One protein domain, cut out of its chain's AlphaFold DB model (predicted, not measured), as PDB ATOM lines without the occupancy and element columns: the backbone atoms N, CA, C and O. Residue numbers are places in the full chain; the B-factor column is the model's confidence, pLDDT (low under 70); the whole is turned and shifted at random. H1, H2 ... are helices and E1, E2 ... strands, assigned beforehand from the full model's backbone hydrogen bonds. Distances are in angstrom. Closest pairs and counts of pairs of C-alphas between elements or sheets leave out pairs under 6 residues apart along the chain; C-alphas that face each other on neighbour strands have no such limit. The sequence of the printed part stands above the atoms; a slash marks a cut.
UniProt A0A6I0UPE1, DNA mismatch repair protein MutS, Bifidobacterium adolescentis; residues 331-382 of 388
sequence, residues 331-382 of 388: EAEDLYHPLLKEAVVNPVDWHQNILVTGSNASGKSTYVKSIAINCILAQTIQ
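Overview. This is residues 331 to 382 of the 388 residues of the protein "DNA mismatch repair protein MutS" of Bifidobacterium adolescentis (UniProt A0A6I0UPE1). A two-stranded hairpin, E1 and E2, is crossed over one face by one long helix, H1, whose residues 367 to 374 lie nearest the strands. Residues 357 to 362 of the loop before H1 and residues 375 to 381 of H1 stick out. The printed part has 52 residues in the order E1, E2, H1, with an antiparallel sheet; its class is mixed. It is compact, with a radius of gyration of the C-alphas of 11.3 A, and flat, spanning 34 by 30 by 16 A.

Arrangement. E1, residues 331 to 335, and E2, residues 346 to 350, form a hairpin at 169 degrees, with N 332 and O 348 at 2.9 A, within hydrogen-bond range. H1, residues 364 to 381, has its closest C-alphas to E1 at Ser 370 and Leu 335, 7.3 A. Every O i to N i+4 pair in H1 is within hydrogen-bond range.

Along the chain. E1 begins at C-alpha 331 (17.608, 22.487, 10.279). E2 measures 12.4 A. H1 measures 25.4 A and ends at C-alpha 381 (11.134, 23.533, 26.638).

Size, cuts and confidence. The printed part has no cut. The link E2 to H1 is long. No printed residue is under 70 in pLDDT.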
ATOM      1  N   GLU A 331      16.260  22.028  10.618       95.69
ATOM      2  CA  GLU A 331      17.608  22.487  10.279       95.69
ATOM      3  C   GLU A 331      18.383  22.828  11.558       95.69
ATOM      4  O   GLU A 331      17.797  23.360  12.501       95.69
ATOM      5  N   ALA A 332      19.678  22.505  11.600       96.00
ATOM      6  CA  ALA A 332      20.598  22.917  12.662       96.00
ATOM      7  C   ALA A 332      22.054  22.865  12.170       96.00
ATOM      8  O   ALA A 332      22.407  21.972  11.401       96.00
ATOM      9  N   GLU A 333      22.916  23.774  12.629       95.00
ATOM     10  CA  GLU A 333      24.330  23.806  12.205       95.00
ATOM     11  C   GLU A 333      25.217  22.852  13.026       95.00
ATOM     12  O   GLU A 333      25.848  21.960  12.466       95.00
ATOM     13  N   ASP A 334      25.207  22.981  14.353       95.56
ATOM     14  CA  ASP A 334      26.084  22.225  15.261       95.56
ATOM     15  C   ASP A 334      25.274  21.497  16.348       95.56
ATOM     16  O   ASP A 334      25.414  21.733  17.551       95.56
ATOM     17  N   LEU A 335      24.385  20.594  15.929       96.75
ATOM     18  CA  LEU A 335      23.503  19.853  16.833       96.75
ATOM     19  C   LEU A 335      24.234  18.700  17.527       96.75
ATOM     20  O   LEU A 335      24.972  17.936  16.901       96.75
ATOM     21  N   TYR A 336      23.988  18.515  18.827       97.19
ATOM     22  CA  TYR A 336      24.644  17.466  19.608       97.19
ATOM     23  C   TYR A 336      23.723  16.731  20.589       97.19
ATOM     24  O   TYR A 336      22.611  17.153  20.909       97.19
ATOM     25  N   HIS A 337      24.189  15.565  21.047       97.19
ATOM     26  CA  HIS A 337      23.441  14.690  21.949       97.19
ATOM     27  C   HIS A 337      23.606  15.121  23.423       97.19
ATOM     28  O   HIS A 337      24.737  15.114  23.915       97.19
ATOM     29  N   PRO A 338      22.521  15.392  24.178       95.88
ATOM     30  CA  PRO A 338      22.594  15.925  25.549       95.88
ATOM     31  C   PRO A 338      23.311  15.030  26.561       95.88
ATOM     32  O   PRO A 338      23.932  15.524  27.495       95.88
ATOM     33  N   LEU A 339      23.185  13.709  26.406       95.69
ATOM     34  CA  LEU A 339      23.726  12.733  27.363       95.69
ATOM     35  C   LEU A 339      25.201  12.374  27.120       95.69
ATOM     36  O   LEU A 339      25.793  11.632  27.902       95.69
ATOM     37  N   LEU A 340      25.816  12.878  26.046       94.69
ATOM     38  CA  LEU A 340      27.216  12.595  25.742       94.69
ATOM     39  C   LEU A 340      28.123  13.696  26.289       94.69
ATOM     40  O   LEU A 340      27.980  14.864  25.947       94.69
ATOM     41  N   LYS A 341      29.107  13.306  27.108       87.50
ATOM     42  CA  LYS A 341      30.071  14.239  27.713       87.50
ATOM     43  C   LYS A 341      30.969  14.928  26.677       87.50
ATOM     44  O   LYS A 341      31.271  16.106  26.816       87.50
ATOM     45  N   GLU A 342      31.405  14.177  25.671       89.69
ATOM     46  CA  GLU A 342      32.258  14.642  24.570       89.69
ATOM     47  C   GLU A 342      31.516  14.393  23.252       89.69
ATOM     48  O   GLU A 342      31.909  13.570  22.427       89.69
ATOM     49  N   ALA A 343      30.351  15.029  23.119       92.38
ATOM     50  CA  ALA A 343      29.515  14.905  21.937       92.38
ATOM     51  C   ALA A 343      30.189  15.571  20.729       92.38
ATOM     52  O   ALA A 343      30.649  16.708  20.814       92.38
ATOM     53  N   VAL A 344      30.208  14.873  19.594       92.88
ATOM     54  CA  VAL A 344      30.583  15.471  18.309       92.88
ATOM     55  C   VAL A 344      29.336  16.121  17.715       92.88
ATOM     56  O   VAL A 344      28.310  15.451  17.566       92.88
ATOM     57  N   VAL A 345      29.428  17.415  17.410       95.75
ATOM     58  CA  VAL A 345      28.367  18.185  16.746       95.75
ATOM     59  C   VAL A 345      28.181  17.714  15.306       95.75
ATOM     60  O   VAL A 345      29.139  17.288  14.658       95.75
ATOM     61  N   ASN A 346      26.945  17.740  14.818       94.56
ATOM     62  CA  ASN A 346      26.628  17.436  13.428       94.56
ATOM     63  C   ASN A 346      25.552  18.398  12.914       94.56
ATOM     64  O   ASN A 346      24.588  18.652  13.641       94.56
ATOM     65  N   PRO A 347      25.656  18.853  11.656       95.44
ATOM     66  CA  PRO A 347      24.579  19.586  11.023       95.44
ATOM     67  C   PRO A 347      23.400  18.666  10.740       95.44
ATOM     68  O   PRO A 347      23.554  17.457  10.552       95.44
ATOM     69  N   VAL A 348      22.220  19.267  10.674       94.56
ATOM     70  CA  VAL A 348      20.962  18.617  10.333       94.56
ATOM     71  C   VAL A 348      20.296  19.456   9.258       94.56
ATOM     72  O   VAL A 348      20.138  20.658   9.419       94.56
ATOM     73  N   ASP A 349      19.905  18.806   8.172       93.56
ATOM     74  CA  ASP A 349      19.076  19.371   7.111       93.56
ATOM     75  C   ASP A 349      18.036  18.298   6.767       93.56
ATOM     76  O   ASP A 349      18.309  17.328   6.047       93.56
ATOM     77  N   TRP A 350      16.875  18.390   7.420       92.81
ATOM     78  CA  TRP A 350      15.818  17.390   7.378       92.81
ATOM     79  C   TRP A 350      14.494  17.957   6.872       92.81
ATOM     80  O   TRP A 350      13.575  18.233   7.642       92.81
ATOM     81  N   HIS A 351      14.378  18.046   5.547       90.25
ATOM     82  CA  HIS A 351      13.155  18.456   4.839       90.25
ATOM     83  C   HIS A 351      12.266  17.291   4.362       90.25
ATOM     84  O   HIS A 351      11.062  17.446   4.161       90.25
ATOM     85  N   GLN A 352      12.861  16.122   4.108       87.94
ATOM     86  CA  GLN A 352      12.206  14.933   3.540       87.94
ATOM     87  C   GLN A 352      12.765  13.654   4.178       87.94
ATOM     88  O   GLN A 352      13.487  13.706   5.159       87.94
ATOM     89  N   ASN A 353      12.474  12.471   3.641       88.38
ATOM     90  CA  ASN A 353      13.058  11.234   4.166       88.38
ATOM     91  C   ASN A 353      14.593  11.229   4.018       88.38
ATOM     92  O   ASN A 353      15.105  11.338   2.905       88.38
ATOM     93  N   ILE A 354      15.318  11.033   5.124       87.62
ATOM     94  CA  ILE A 354      16.780  10.878   5.133       87.62
ATOM     95  C   ILE A 354      17.139   9.398   5.263       87.62
ATOM     96  O   ILE A 354      16.635   8.697   6.141       87.62
ATOM     97  N   LEU A 355      18.071   8.932   4.428       90.12
ATOM     98  CA  LEU A 355      18.705   7.623   4.577       90.12
ATOM     99  C   LEU A 355      20.098   7.780   5.201       90.12
ATOM    100  O   LEU A 355      21.047   8.188   4.535       90.12
ATOM    101  N   VAL A 356      20.238   7.401   6.472       90.12
ATOM    102  CA  VAL A 356      21.528   7.417   7.178       90.12
ATOM    103  C   VAL A 356      22.238   6.072   6.987       90.12
ATOM    104  O   VAL A 356      21.800   5.047   7.513       90.12
ATOM    105  N   THR A 357      23.354   6.059   6.251       91.75
ATOM    106  CA  THR A 357      24.177   4.854   6.011       91.75
ATOM    107  C   THR A 357      25.583   4.993   6.598       91.75
ATOM    108  O   THR A 357      26.015   6.084   6.954       91.75
ATOM    109  N   GLY A 358      26.293   3.873   6.772       90.38
ATOM    110  CA  GLY A 358      27.647   3.853   7.341       90.38
ATOM    111  C   GLY A 358      27.951   2.574   8.122       90.38
ATOM    112  O   GLY A 358      27.054   1.771   8.396       90.38
ATOM    113  N   SER A 359      29.213   2.382   8.512       90.12
ATOM    114  CA  SER A 359      29.669   1.198   9.254       90.12
ATOM    115  C   SER A 359      29.040   1.092  10.649       90.12
ATOM    116  O   SER A 359      28.556   2.067  11.228       90.12
ATOM    117  N   ASN A 360      29.001  -0.114  11.214       87.31
ATOM    118  CA  ASN A 360      28.585  -0.284  12.608       87.31
ATOM    119  C   ASN A 360      29.515   0.505  13.542       87.31
ATOM    120  O   ASN A 360      30.698   0.656  13.253       87.31
ATOM    121  N   ALA A 361      28.954   1.019  14.640       84.88
ATOM    122  CA  ALA A 361      29.640   1.885  15.606       84.88
ATOM    123  C   ALA A 361      30.127   3.253  15.072       84.88
ATOM    124  O   ALA A 361      30.819   3.965  15.789       84.88
ATOM    125  N   SER A 362      29.704   3.687  13.877       88.44
ATOM    126  CA  SER A 362      30.027   5.024  13.347       88.44
ATOM    127  C   SER A 362      29.161   6.169  13.909       88.44
ATOM    128  O   SER A 362      29.137   7.247  13.331       88.44
ATOM    129  N   GLY A 363      28.378   5.934  14.970       91.44
ATOM    130  CA  GLY A 363      27.524   6.961  15.590       91.44
ATOM    131  C   GLY A 363      26.155   7.205  14.935       91.44
ATOM    132  O   GLY A 363      25.440   8.099  15.371       91.44
ATOM    133  N   LYS A 364      25.728   6.403  13.945       93.75
ATOM    134  CA  LYS A 364      24.438   6.606  13.238       93.75
ATOM    135  C   LYS A 364      23.227   6.702  14.170       93.75
ATOM    136  O   LYS A 364      22.422   7.616  14.043       93.75
ATOM    137  N   SER A 365      23.097   5.760  15.108       93.00
ATOM    138  CA  SER A 365      21.986   5.759  16.068       93.00
ATOM    139  C   SER A 365      22.050   6.974  16.988       93.00
ATOM    140  O   SER A 365      21.026   7.592  17.240       93.00
ATOM    141  N   THR A 366      23.250   7.360  17.429       94.88
ATOM    142  CA  THR A 366      23.473   8.568  18.234       94.88
ATOM    143  C   THR A 366      23.023   9.827  17.501       94.88
ATOM    144  O   THR A 366      22.369  10.662  18.111       94.88
ATOM    145  N   TYR A 367      23.323   9.942  16.205       95.12
ATOM    146  CA  TYR A 367      22.914  11.076  15.375       95.12
ATOM    147  C   TYR A 367      21.387  11.172  15.229       95.12
ATOM    148  O   TYR A 367      20.795  12.228  15.433       95.12
ATOM    149  N   VAL A 368      20.710  10.053  14.955       95.06
ATOM    150  CA  VAL A 368      19.237  10.048  14.879       95.06
ATOM    151  C   VAL A 368      18.616  10.386  16.239       95.06
ATOM    152  O   VAL A 368      17.689  11.193  16.308       95.06
ATOM    153  N   LYS A 369      19.155   9.826  17.333       96.44
ATOM    154  CA  LYS A 369      18.712  10.154  18.695       96.44
ATOM    155  C   LYS A 369      18.945  11.628  19.030       96.44
ATOM    156  O   LYS A 369      18.064  12.241  19.620       96.44
ATOM    157  N   SER A 370      20.079  12.222  18.639       96.81
ATOM    158  CA  SER A 370      20.342  13.638  18.914       96.81
ATOM    159  C   SER A 370      19.331  14.536  18.215       96.81
ATOM    160  O   SER A 370      18.827  15.452  18.858       96.81
ATOM    161  N   ILE A 371      18.977  14.258  16.955       96.50
ATOM    162  CA  ILE A 371      17.917  15.001  16.252       96.50
ATOM    163  C   ILE A 371      16.595  14.866  17.011       96.50
ATOM    164  O   ILE A 371      15.988  15.869  17.379       96.50
ATOM    165  N   ALA A 372      16.168  13.633  17.296       96.75
ATOM    166  CA  ALA A 372      14.881  13.368  17.933       96.75
ATOM    167  C   ALA A 372      14.756  14.035  19.312       96.75
ATOM    168  O   ALA A 372      13.754  14.697  19.587       96.75
ATOM    169  N   ILE A 373      15.786  13.918  20.158       98.31
ATOM    170  CA  ILE A 373      15.799  14.548  21.482       98.31
ATOM    171  C   ILE A 373      15.730  16.070  21.342       98.31
ATOM    172  O   ILE A 373      14.914  16.697  22.012       98.31
ATOM    173  N   ASN A 374      16.524  16.678  20.458       97.94
ATOM    174  CA  ASN A 374      16.506  18.129  20.270       97.94
ATOM    175  C   ASN A 374      15.170  18.643  19.727       97.94
ATOM    176  O   ASN A 374      14.699  19.674  20.195       97.94
ATOM    177  N   CYS A 375      14.505  17.908  18.832       96.31
ATOM    178  CA  CYS A 375      13.145  18.238  18.404       96.31
ATOM    179  C   CYS A 375      12.153  18.207  19.575       96.31
ATOM    180  O   CYS A 375      11.323  19.109  19.703       96.31
ATOM    181  N   ILE A 376      12.251  17.207  20.461       97.75
ATOM    182  CA  ILE A 376      11.431  17.152  21.679       97.75
ATOM    183  C   ILE A 376      11.747  18.352  22.575       97.75
ATOM    184  O   ILE A 376      10.825  19.039  23.008       97.75
ATOM    185  N   LEU A 377      13.019  18.654  22.846       98.38
ATOM    186  CA  LEU A 377      13.407  19.788  23.693       98.38
ATOM    187  C   LEU A 377      12.952  21.133  23.103       98.38
ATOM    188  O   LEU A 377      12.432  21.974  23.839       98.38
ATOM    189  N   ALA A 378      13.049  21.310  21.786       96.94
ATOM    190  CA  ALA A 378      12.571  22.496  21.090       96.94
ATOM    191  C   ALA A 378      11.064  22.691  21.307       96.94
ATOM    192  O   ALA A 378      10.634  23.739  21.781       96.94
ATOM    193  N   GLN A 379      10.260  21.655  21.061       96.12
ATOM    194  CA  GLN A 379       8.801  21.721  21.203       96.12
ATOM    195  C   GLN A 379       8.339  21.832  22.666       96.12
ATOM    196  O   GLN A 379       7.333  22.469  22.972       96.12
ATOM    197  N   THR A 380       9.067  21.215  23.596       97.38
ATOM    198  CA  THR A 380       8.635  21.098  24.996       97.38
ATOM    199  C   THR A 380       9.167  22.233  25.858       97.38
ATOM    200  O   THR A 380       8.400  22.860  26.583       97.38
ATOM    201  N   ILE A 381      10.459  22.548  25.784       97.81
ATOM    202  CA  ILE A 381      11.134  23.533  26.638       97.81
ATOM    203  C   ILE A 381      11.754  24.688  25.847       97.81
ATOM    204  O   ILE A 381      12.564  25.431  26.404       97.81
ATOM    205  N   GLN A 382      11.387  24.837  24.567       97.12
ATOM    206  CA  GLN A 382      11.794  25.967  23.723       97.12
ATOM    207  C   GLN A 382      13.323  26.115  23.673       97.12
ATOM    208  O   GLN A 382      13.867  27.215  23.709       97.12
TER     209      GLN A 382